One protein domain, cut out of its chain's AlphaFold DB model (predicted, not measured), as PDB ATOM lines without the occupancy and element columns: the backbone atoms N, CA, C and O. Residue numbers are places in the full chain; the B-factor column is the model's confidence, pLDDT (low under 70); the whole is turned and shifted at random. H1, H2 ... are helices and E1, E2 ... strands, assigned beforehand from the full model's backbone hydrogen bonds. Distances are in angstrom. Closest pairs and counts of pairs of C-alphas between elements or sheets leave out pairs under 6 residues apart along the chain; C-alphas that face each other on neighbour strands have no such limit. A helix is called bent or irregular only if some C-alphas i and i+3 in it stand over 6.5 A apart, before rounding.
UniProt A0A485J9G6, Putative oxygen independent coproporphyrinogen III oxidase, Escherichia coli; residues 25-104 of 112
ATOM      1  N   ARG A  25      97.355  97.559  52.184       51.38
ATOM      2  CA  ARG A  25      98.427  98.129  53.023       51.38
ATOM      3  C   ARG A  25      98.036  98.308  54.492       51.38
ATOM      4  O   ARG A  25      98.901  98.227  55.355       51.38
ATOM      5  N   ASN A  26      96.750  98.518  54.793       47.94
ATOM      6  CA  ASN A  26      96.285  98.677  56.177       47.94
ATOM      7  C   ASN A  26      95.841  97.365  56.841       47.94
ATOM      8  O   ASN A  26      95.912  97.263  58.064       47.94
ATOM      9  N   ALA A  27      95.423  96.352  56.073       51.16
ATOM     10  CA  ALA A  27      95.090  95.040  56.631       51.16
ATOM     11  C   ALA A  27      96.360  94.254  57.003       51.16
ATOM     12  O   ALA A  27      96.370  93.543  58.005       51.16
ATOM     13  N   GLU A  28      97.443  94.438  56.244       53.19
ATOM     14  CA  GLU A  28      98.730  93.766  56.464       53.19
ATOM     15  C   GLU A  28      99.411  94.193  57.771       53.19
ATOM     16  O   GLU A  28      99.896  93.343  58.514       53.19
ATOM     17  N   ARG A  29      99.390  95.486  58.131       53.00
ATOM     18  CA  ARG A  29     100.086  95.971  59.341       53.00
ATOM     19  C   ARG A  29      99.494  95.410  60.637       53.00
ATOM     20  O   ARG A  29     100.241  95.048  61.539       53.00
ATOM     21  N   ASN A  30      98.167  95.276  60.696       59.88
ATOM     22  CA  ASN A  30      97.464  94.653  61.823       59.88
ATOM     23  C   ASN A  30      97.484  93.115  61.775       59.88
ATOM     24  O   ASN A  30      97.063  92.481  62.739       59.88
ATOM     25  N   ALA A  31      97.951  92.511  60.678       70.75
ATOM     26  CA  ALA A  31      98.023  91.062  60.500       70.75
ATOM     27  C   ALA A  31      99.457  90.506  60.544       70.75
ATOM     28  O   ALA A  31      99.610  89.295  60.669       70.75
ATOM     29  N   GLN A  32     100.497  91.348  60.490       83.75
ATOM     30  CA  GLN A  32     101.893  90.904  60.419       83.75
ATOM     31  C   GLN A  32     102.296  89.994  61.590       83.75
ATOM     32  O   GLN A  32     102.981  88.993  61.385       83.75
ATOM     33  N   TRP A  33     101.822  90.290  62.805       90.88
ATOM     34  CA  TRP A  33     102.090  89.470  63.990       90.88
ATOM     35  C   TRP A  33     101.547  88.037  63.854       90.88
ATOM     36  O   TRP A  33     102.084  87.126  64.481       90.88
ATOM     37  N   ARG A  34     100.535  87.792  63.005       93.19
ATOM     38  CA  ARG A  34     100.004  86.438  62.769       93.19
ATOM     39  C   ARG A  34     101.029  85.534  62.096       93.19
ATOM     40  O   ARG A  34     101.087  84.354  62.423       93.19
ATOM     41  N   HIS A  35     101.865  86.075  61.208       92.50
ATOM     42  CA  HIS A  35     102.950  85.308  60.593       92.50
ATOM     43  C   HIS A  35     104.011  84.922  61.628       92.50
ATOM     44  O   HIS A  35     104.448  83.772  61.658       92.50
ATOM     45  N   THR A  36     104.368  85.847  62.524       94.00
ATOM     46  CA  THR A  36     105.282  85.565  63.640       94.00
ATOM     47  C   THR A  36     104.696  84.519  64.588       94.00
ATOM     48  O   THR A  36     105.399  83.593  64.986       94.00
ATOM     49  N   LEU A  37     103.398  84.608  64.903       96.19
ATOM     50  CA  LEU A  37     102.704  83.607  65.714       96.19
ATOM     51  C   LEU A  37     102.745  82.224  65.052       96.19
ATOM     52  O   LEU A  37     103.120  81.250  65.703       96.19
ATOM     53  N   GLN A  38     102.391  82.139  63.768       95.62
ATOM     54  CA  GLN A  38     102.382  80.881  63.023       95.62
ATOM     55  C   GLN A  38     103.774  80.233  63.006       95.62
ATOM     56  O   GLN A  38     103.925  79.090  63.436       95.62
ATOM     57  N   SER A  39     104.803  80.995  62.621       95.88
ATOM     58  CA  SER A  39     106.196  80.531  62.638       95.88
ATOM     59  C   SER A  39     106.646  80.106  64.040       95.88
ATOM     60  O   SER A  39     107.385  79.130  64.200       95.88
ATOM     61  N   GLY A  40     106.230  80.833  65.077       96.56
ATOM     62  CA  GLY A  40     106.575  80.511  66.457       96.56
ATOM     63  C   GLY A  40     105.974  79.184  66.914       96.56
ATOM     64  O   GLY A  40     106.649  78.386  67.562       96.56
ATOM     65  N   VAL A  41     104.723  78.904  66.547       96.94
ATOM     66  CA  VAL A  41     104.062  77.636  66.887       96.94
ATOM     67  C   VAL A  41     104.711  76.464  66.144       96.94
ATOM     68  O   VAL A  41     105.018  75.450  66.771       96.94
ATOM     69  N   GLU A  42     105.010  76.615  64.851       96.31
ATOM     70  CA  GLU A  42     105.688  75.589  64.038       96.31
ATOM     71  C   GLU A  42     107.082  75.242  64.595       96.31
ATOM     72  O   GLU A  42     107.471  74.074  64.695       96.31
ATOM     73  N   THR A  43     107.818  76.251  65.064       97.00
ATOM     74  CA  THR A  43     109.131  76.071  65.705       97.00
ATOM     75  C   THR A  43     109.045  75.713  67.199       97.00
ATOM     76  O   THR A  43     110.057  75.358  67.809       97.00
ATOM     77  N   ALA A  44     107.836  75.711  67.778       97.44
ATOM     78  CA  ALA A  44     107.514  75.609  69.210       97.44
ATOM     79  C   ALA A  44     108.192  76.630  70.126       97.44
ATOM     80  O   ALA A  44     108.432  76.356  71.309       97.44
ATOM     81  N   ARG A  45     108.492  77.807  69.596       97.75
ATOM     82  CA  ARG A  45     108.929  78.949  70.383       97.75
ATOM     83  C   ARG A  45     108.146  80.177  69.947       97.75
ATOM     84  O   ARG A  45     108.416  80.733  68.890       97.75
ATOM     85  N   VAL A  46     107.228  80.636  70.791       97.75
ATOM     86  CA  VAL A  46     106.407  81.825  70.526       97.75
ATOM     87  C   VAL A  46     106.841  82.961  71.461       97.75
ATOM     88  O   VAL A  46     106.582  82.883  72.663       97.75
ATOM     89  N   PRO A  47     107.516  84.008  70.958       96.19
ATOM     90  CA  PRO A  47     107.836  85.191  71.753       96.19
ATOM     91  C   PRO A  47     106.613  86.120  71.830       96.19
ATOM     92  O   PRO A  47     106.403  86.942  70.943       96.19
ATOM     93  N   LEU A  48     105.775  85.987  72.865       96.69
ATOM     94  CA  LEU A  48     104.505  86.728  72.955       96.69
ATOM     95  C   LEU A  48     104.709  88.244  73.080       96.69
ATOM     96  O   LEU A  48     103.898  88.999  72.548       96.69
ATOM     97  N   ASP A  49     105.811  88.675  73.696       95.06
ATOM     98  CA  ASP A  49     106.182  90.092  73.832       95.06
ATOM     99  C   ASP A  49     106.431  90.779  72.472       95.06
ATOM    100  O   ASP A  49     106.310  91.996  72.352       95.06
ATOM    101  N   GLU A  50     106.746  90.008  71.422       94.06
ATOM    102  CA  GLU A  50     106.881  90.516  70.048       94.06
ATOM    103  C   GLU A  50     105.527  90.599  69.317       94.06
ATOM    104  O   GLU A  50     105.406  91.288  68.302       94.06
ATOM    105  N   LEU A  51     104.500  89.893  69.809       94.31
ATOM    106  CA  LEU A  51     103.175  89.817  69.185       94.31
ATOM    107  C   LEU A  51     102.195  90.843  69.756       94.31
ATOM    108  O   LEU A  51     101.280  91.287  69.054       94.31
ATOM    109  N   THR A  52     102.351  91.191  71.032       93.06
ATOM    110  CA  THR A  52     101.500  92.153  71.730       93.06
ATOM    111  C   THR A  52     102.246  92.794  72.904       93.06
ATOM    112  O   THR A  52     102.947  92.094  73.631       93.06
ATOM    113  N   PRO A  53     102.066  94.106  73.156       92.38
ATOM    114  CA  PRO A  53     102.619  94.760  74.343       92.38
ATOM    115  C   PRO A  53     101.903  94.367  75.645       92.38
ATOM    116  O   PRO A  53     102.281  94.860  76.702       92.38
ATOM    117  N   HIS A  54     100.853  93.542  75.560       94.38
ATOM    118  CA  HIS A  54     100.022  93.104  76.682       94.38
ATOM    119  C   HIS A  54     100.187  91.604  76.985       94.38
ATOM    120  O   HIS A  54      99.241  90.940  77.422       94.38
ATOM    121  N   ALA A  55     101.357  91.035  76.685       95.25
ATOM    122  CA  ALA A  55     101.623  89.605  76.827       95.25
ATOM    123  C   ALA A  55     101.470  89.118  78.279       95.25
ATOM    124  O   ALA A  55     101.060  87.979  78.514       95.25
ATOM    125  N   GLU A  56     101.705  89.987  79.261       94.94
ATOM    126  CA  GLU A  56     101.509  89.722  80.684       94.94
ATOM    127  C   GLU A  56     100.062  89.339  81.025       94.94
ATOM    128  O   GLU A  56      99.838  88.528  81.926       94.94
ATOM    129  N   LYS A  57      99.072  89.836  80.267       95.75
ATOM    130  CA  LYS A  57      97.655  89.478  80.462       95.75
ATOM    131  C   LYS A  57      97.383  87.996  80.172       95.75
ATOM    132  O   LYS A  57      96.381  87.460  80.640       95.75
ATOM    133  N   LEU A  58      98.277  87.314  79.449       96.81
ATOM    134  CA  LEU A  58      98.186  85.880  79.161       96.81
ATOM    135  C   LEU A  58      98.783  84.998  80.269       96.81
ATOM    136  O   LEU A  58      98.615  83.780  80.214       96.81
ATOM    137  N   ALA A  59      99.433  85.567  81.290       96.50
ATOM    138  CA  ALA A  59     100.100  84.800  82.345       96.50
ATOM    139  C   ALA A  59      99.223  83.705  82.998       96.50
ATOM    140  O   ALA A  59      99.719  82.586  83.161       96.50
ATOM    141  N   PRO A  60      97.924  83.928  83.302       97.06
ATOM    142  CA  PRO A  60      97.075  82.876  83.865       97.06
ATOM    143  C   PRO A  60      96.878  81.676  82.927       97.06
ATOM    144  O   PRO A  60      96.774  80.540  83.389       97.06
ATOM    145  N   LEU A  61      96.822  81.906  81.612       97.19
ATOM    146  CA  LEU A  61      96.711  80.843  80.609       97.19
ATOM    147  C   LEU A  61      98.032  80.077  80.481       97.19
ATOM    148  O   LEU A  61      98.036  78.848  80.466       97.19
ATOM    149  N   LEU A  62      99.156  80.797  80.447       97.75
ATOM    150  CA  LEU A  62     100.496  80.209  80.341       97.75
ATOM    151  C   LEU A  62     100.820  79.328  81.551       97.75
ATOM    152  O   LEU A  62     101.352  78.230  81.391       97.75
ATOM    153  N   ALA A  63     100.425  79.760  82.750       98.06
ATOM    154  CA  ALA A  63     100.545  78.959  83.963       98.06
ATOM    155  C   ALA A  63      99.742  77.651  83.872       98.06
ATOM    156  O   ALA A  63     100.256  76.588  84.219       98.06
ATOM    157  N   GLN A  64      98.509  77.704  83.354       97.81
ATOM    158  CA  GLN A  64      97.682  76.507  83.158       97.81
ATOM    159  C   GLN A  64      98.299  75.549  82.137       97.81
ATOM    160  O   GLN A  64      98.356  74.343  82.376       97.81
ATOM    161  N   TRP A  65      98.792  76.061  81.010       97.69
ATOM    162  CA  TRP A  65      99.447  75.243  79.987       97.69
ATOM    163  C   TRP A  65     100.723  74.587  80.502       97.69
ATOM    164  O   TRP A  65     100.935  73.399  80.252       97.69
ATOM    165  N   HIS A  66     101.519  75.310  81.287       98.25
ATOM    166  CA  HIS A  66     102.691  74.746  81.940       98.25
ATOM    167  C   HIS A  66     102.310  73.642  82.933       98.25
ATOM    168  O   HIS A  66     102.859  72.544  82.873       98.25
ATOM    169  N   GLN A  67     101.307  73.881  83.785       98.19
ATOM    170  CA  GLN A  67     100.822  72.891  84.752       98.19
ATOM    171  C   GLN A  67     100.303  71.610  84.076       98.19
ATOM    172  O   GLN A  67     100.400  70.523  84.643       98.19
ATOM    173  N   LYS A  68      99.751  71.724  82.864       97.50
ATOM    174  CA  LYS A  68      99.298  70.586  82.047       97.50
ATOM    175  C   LYS A  68     100.395  69.979  81.170       97.50
ATOM    176  O   LYS A  68     100.109  69.056  80.414       97.50
ATOM    177  N   GLY A  69     101.629  70.470  81.263       97.75
ATOM    178  CA  GLY A  69     102.770  69.946  80.516       97.75
ATOM    179  C   GLY A  69     102.769  70.310  79.031       97.75
ATOM    180  O   GLY A  69     103.480  69.669  78.266       97.75
ATOM    181  N   LEU A  70     102.003  71.318  78.603       98.00
ATOM    182  CA  LEU A  70     101.996  71.804  77.214       98.00
ATOM    183  C   LEU A  70     103.185  72.733  76.924       98.00
ATOM    184  O   LEU A  70     103.621  72.857  75.778       98.00
ATOM    185  N   SER A  71     103.731  73.372  77.958       98.12
ATOM    186  CA  SER A  71     104.894  74.247  77.859       98.12
ATOM    187  C   SER A  71     105.956  73.921  78.901       98.12
ATOM    188  O   SER A  71     105.668  73.445  80.001       98.12
ATOM    189  N   ARG A  72     107.214  74.194  78.548       98.06
ATOM    190  CA  ARG A  72     108.379  73.959  79.416       98.06
ATOM    191  C   ARG A  72     108.417  74.891  80.626       98.06
ATOM    192  O   ARG A  72     108.978  74.524  81.649       98.06
ATOM    193  N   ASP A  73     107.831  76.074  80.492       97.06
ATOM    194  CA  ASP A  73     107.712  77.093  81.529       97.06
ATOM    195  C   ASP A  73     106.429  77.918  81.314       97.06
ATOM    196  O   ASP A  73     105.705  77.717  80.331       97.06
ATOM    197  N   ALA A  74     106.141  78.826  82.249       96.69
ATOM    198  CA  ALA A  74     104.994  79.737  82.212       96.69
ATOM    199  C   ALA A  74     105.381  81.175  81.801       96.69
ATOM    200  O   ALA A  74     104.692  82.128  82.166       96.69
ATOM    201  N   SER A  75     106.505  81.355  81.099       96.56
ATOM    202  CA  SER A  75     106.969  82.679  80.670       96.56
ATOM    203  C   SER A  75     106.220  83.186  79.434       96.56
ATOM    204  O   SER A  75     105.610  82.417  78.692       96.56
ATOM    205  N   THR A  76     106.328  84.489  79.162       96.25
ATOM    206  CA  THR A  76     105.828  85.122  77.928       96.25
ATOM    207  C   THR A  76     106.575  84.654  76.672       96.25
ATOM    208  O   THR A  76     106.128  84.889  75.551       96.25
ATOM    209  N   CYS A  77     107.685  83.924  76.822       96.81
ATOM    210  CA  CYS A  77     108.319  83.191  75.735       96.81
ATOM    211  C   CYS A  77     107.891  81.721  75.796       96.81
ATOM    212  O   CYS A  77     108.588  80.870  76.350       96.81
ATOM    213  N   LEU A  78     106.737  81.420  75.203       97.19
ATOM    214  CA  LEU A  78     106.153  80.086  75.227       97.19
ATOM    215  C   LEU A  78     107.053  79.087  74.487       97.19
ATOM    216  O   LEU A  78     107.300  79.223  73.287       97.19
ATOM    217  N   ARG A  79     107.508  78.052  75.196       98.31
ATOM    218  CA  ARG A  79     108.292  76.936  74.643       98.31
ATOM    219  C   ARG A  79     107.487  75.651  74.763       98.31
ATOM    220  O   ARG A  79     107.304  75.168  75.882       98.31
ATOM    221  N   LEU A  80     107.010  75.094  73.651       98.12
ATOM    222  CA  LEU A  80     106.142  73.911  73.705       98.12
ATOM    223  C   LEU A  80     106.941  72.631  73.992       98.12
ATOM    224  O   LEU A  80     108.092  72.464  73.569       98.12
ATOM    225  N   THR A  81     106.307  71.718  74.718       98.44
ATOM    226  CA  THR A  81     106.721  70.313  74.843       98.44
ATOM    227  C   THR A  81     106.284  69.519  73.605       98.44
ATOM    228  O   THR A  81     105.729  70.084  72.659       98.44
ATOM    229  N   ASN A  82     106.522  68.207  73.580       98.00
ATOM    230  CA  ASN A  82     106.022  67.362  72.492       98.00
ATOM    231  C   ASN A  82     104.488  67.288  72.513       98.00
ATOM    232  O   ASN A  82     103.846  67.362  71.470       98.00
ATOM    233  N   GLU A  83     103.903  67.238  73.704       97.62
ATOM    234  CA  GLU A  83     102.467  67.283  73.953       97.62
ATOM    235  C   GLU A  83     101.892  68.636  73.515       97.62
ATOM    236  O   GLU A  83     100.877  68.688  72.826       97.62
ATOM    237  N   GLY A  84     102.575  69.743  73.824       97.19
ATOM    238  CA  GLY A  84     102.195  71.065  73.323       97.19
ATOM    239  C   GLY A  84     102.235  71.156  71.795       97.19
ATOM    240  O   GLY A  84     101.325  71.720  71.190       97.19
ATOM    241  N   ARG A  85     103.246  70.555  71.153       97.62
ATOM    242  CA  ARG A  85     103.338  70.471  69.683       97.62
ATOM    243  C   ARG A  85     102.213  69.636  69.074       97.62
ATOM    244  O   ARG A  85     101.723  69.992  68.008       97.62
ATOM    245  N   PHE A  86     101.775  68.568  69.740       97.69
ATOM    246  CA  PHE A  86     100.615  67.788  69.300       97.69
ATOM    247  C   PHE A  86      99.341  68.652  69.233       97.69
ATOM    248  O   PHE A  86      98.558  68.529  68.298       97.69
ATOM    249  N   TRP A  87      99.180  69.598  70.164       97.12
ATOM    250  CA  TRP A  87      98.060  70.547  70.203       97.12
ATOM    251  C   TRP A  87      98.329  71.880  69.483       97.12
ATOM    252  O   TRP A  87      97.588  72.846  69.683       97.12
ATOM    253  N   ALA A  88      99.359  71.955  68.633       95.12
ATOM    254  CA  ALA A  88      99.812  73.196  68.002       95.12
ATOM    255  C   ALA A  88      98.692  73.977  67.294       95.12
ATOM    256  O   ALA A  88      98.615  75.194  67.444       95.12
ATOM    257  N   SER A  89      97.789  73.302  66.574       96.25
ATOM    258  CA  SER A  89      96.670  73.959  65.881       96.25
ATOM    259  C   SER A  89      95.712  74.664  66.845       96.25
ATOM    260  O   SER A  89      95.311  75.798  66.587       96.25
ATOM    261  N   ASN A  90      95.399  74.037  67.982       97.44
ATOM    262  CA  ASN A  90      94.517  74.625  68.991       97.44
ATOM    263  C   ASN A  90      95.203  75.806  69.684       97.44
ATOM    264  O   ASN A  90      94.594  76.855  69.864       97.44
ATOM    265  N   ILE A  91      96.491  75.659  70.015       96.81
ATOM    266  CA  ILE A  91      97.302  76.732  70.603       96.81
ATOM    267  C   ILE A  91      97.373  77.936  69.659       96.81
ATOM    268  O   ILE A  91      97.154  79.066  70.092       96.81
ATOM    269  N   LEU A  92      97.629  77.701  68.370       97.25
ATOM    270  CA  LEU A  92      97.660  78.742  67.345       97.25
ATOM    271  C   LEU A  92      96.325  79.484  67.266       97.25
ATOM    272  O   LEU A  92      96.311  80.715  67.279       97.25
ATOM    273  N   GLN A  93      95.212  78.749  67.216       97.06
ATOM    274  CA  GLN A  93      93.883  79.348  67.158       97.06
ATOM    275  C   GLN A  93      93.599  80.207  68.398       97.06
ATOM    276  O   GLN A  93      93.264  81.384  68.255       97.06
ATOM    277  N   SER A  94      93.788  79.657  69.603       96.50
ATOM    278  CA  SER A  94      93.530  80.378  70.854       96.50
ATOM    279  C   SER A  94      94.407  81.623  70.995       96.50
ATOM    280  O   SER A  94      93.909  82.689  71.355       96.50
ATOM    281  N   LEU A  95      95.703  81.528  70.677       96.94
ATOM    282  CA  LEU A  95      96.600  82.686  70.722       96.94
ATOM    283  C   LEU A  95      96.211  83.740  69.684       96.94
ATOM    284  O   LEU A  95      96.243  84.926  69.999       96.94
ATOM    285  N   ASN A  96      95.805  83.340  68.478       95.25
ATOM    286  CA  ASN A  96      95.366  84.287  67.456       95.25
ATOM    287  C   ASN A  96      94.117  85.069  67.902       95.25
ATOM    288  O   ASN A  96      94.072  86.289  67.749       95.25
ATOM    289  N   GLU A  97      93.121  84.400  68.480       95.06
ATOM    290  CA  GLU A  97      91.909  85.057  68.988       95.06
ATOM    291  C   GLU A  97      92.233  86.037  70.127       95.06
ATOM    292  O   GLU A  97      91.825  87.200  70.086       95.06
ATOM    293  N   LEU A  98      93.030  85.604  71.109       95.38
ATOM    294  CA  LEU A  98      93.379  86.428  72.267       95.38
ATOM    295  C   LEU A  98      94.261  87.621  71.889       95.38
ATOM    296  O   LEU A  98      93.977  88.744  72.302       95.38
ATOM    297  N   ILE A  99      95.298  87.416  71.075       94.25
ATOM    298  CA  ILE A  99      96.201  88.496  70.652       94.25
ATOM    299  C   ILE A  99      95.456  89.514  69.786       94.25
ATOM    300  O   ILE A  99      95.695  90.714  69.911       94.25
ATOM    301  N   GLN A 100      94.502  89.076  68.958       92.38
ATOM    302  CA  GLN A 100      93.657  89.999  68.204       92.38
ATOM    303  C   GLN A 100      92.835  90.911  69.124       92.38
ATOM    304  O   GLN A 100      92.717  92.103  68.837       92.38
ATOM    305  N   VAL A 101      92.289  90.377  70.220       92.31
ATOM    306  CA  VAL A 101      91.578  91.179  71.227       92.31
ATOM    307  C   VAL A 101      92.544  92.120  71.946       92.31
ATOM    308  O   VAL A 101      92.263  93.311  72.036       92.31
ATOM    309  N   LEU A 102      93.702  91.622  72.390       91.88
ATOM    310  CA  LEU A 102      94.718  92.407  73.101       91.88
ATOM    311  C   LEU A 102      95.278  93.563  72.264       91.88
ATOM    312  O   LEU A 102      95.525  94.640  72.797       91.88
ATOM    313  N   ASN A 103      95.430  93.364  70.956       90.12
ATOM    314  CA  ASN A 103      95.914  94.388  70.032       90.12
ATOM    315  C   ASN A 103      94.807  95.351  69.560       90.12
ATOM    316  O   ASN A 103      95.093  96.291  68.814       90.12
ATOM    317  N   ALA A 104      93.546  95.150  69.962       86.88
ATOM    318  CA  ALA A 104      92.458  96.042  69.589       86.88
ATOM    319  C   ALA A 104      92.603  97.420  70.276       86.88
ATOM    320  O   ALA A 104      92.913  97.502  71.468       86.88
TER     321      ALA A 104
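This is residues 25 to 104 of the 112 residues of the protein "Putative oxygen independent coproporphyrinogen III oxidase" of Escherichia coli (UniProt A0A485J9G6). The longer helices H2, H4 and H6 run lengthwise around the middle, with the small two-strand ribbon E1 and E2 on the side opposite H6, between H2 and H4. H1 extends the body beyond H2 at one end, and H5 lies at the other. The printed part has 80 residues, in the order H1 H2 E1 H3 H4 E2 H5 H6; the sheet E1 - E2 is antiparallel and the class is mostly helix. It is compact, with a radius of gyration of the C-alphas of 12.0 A, yet elongated, spanning 39 by 23 by 16 A.

Find C-alpha 25 at (98.427, 98.129, 53.023), where H1, residues 25 to 29, begins. Next come H2, residues 32 to 43, 17.3 A long; E1, 45 to 47; H3, 48 to 51; and H4, 55 to 67, 18.5 A. H4 is irregular: C-alphas 57 and 60 are 7.5 A apart. Then follow E2, 77 to 79; H5, 82 to 86; and H6, 88 to 102, 20.5 A, ending at (94.718, 92.407, 73.101).

H1 and H2 meet only through their link. H2 touches H6 at a shallow tilt of 27 degrees, opposite ways; their closest C-alphas, Val 41 and Ala 88, are 6.2 A apart. With residues 33 to 37 alone H2 touches H3, closest at C-alphas Trp 33 and Leu 51, 5.3 A. Between E1 and E2, look for N 46 and O 78, 2.9 A. H4 and H6 are near each other; H2 and H4 are apart. H5 and H6 are close but not clearly touching, C-alphas Gly 84 and Ile 91 being 8.0 A apart. Every O i to N i+4 pair is within hydrogen-bond range in H5 and H6, against 7 of 8 in H2, 6 of 9 in H4 and 0 of 1 in H1, where O i to N i+3 gives 0 of 2; H3 is too short for such a pair.

The farthest C-alphas, Arg 25 and Gln 67, are 40.6 A apart. The printed part has no cut and no long link. Confidence is under 70 at residues 25 to 30.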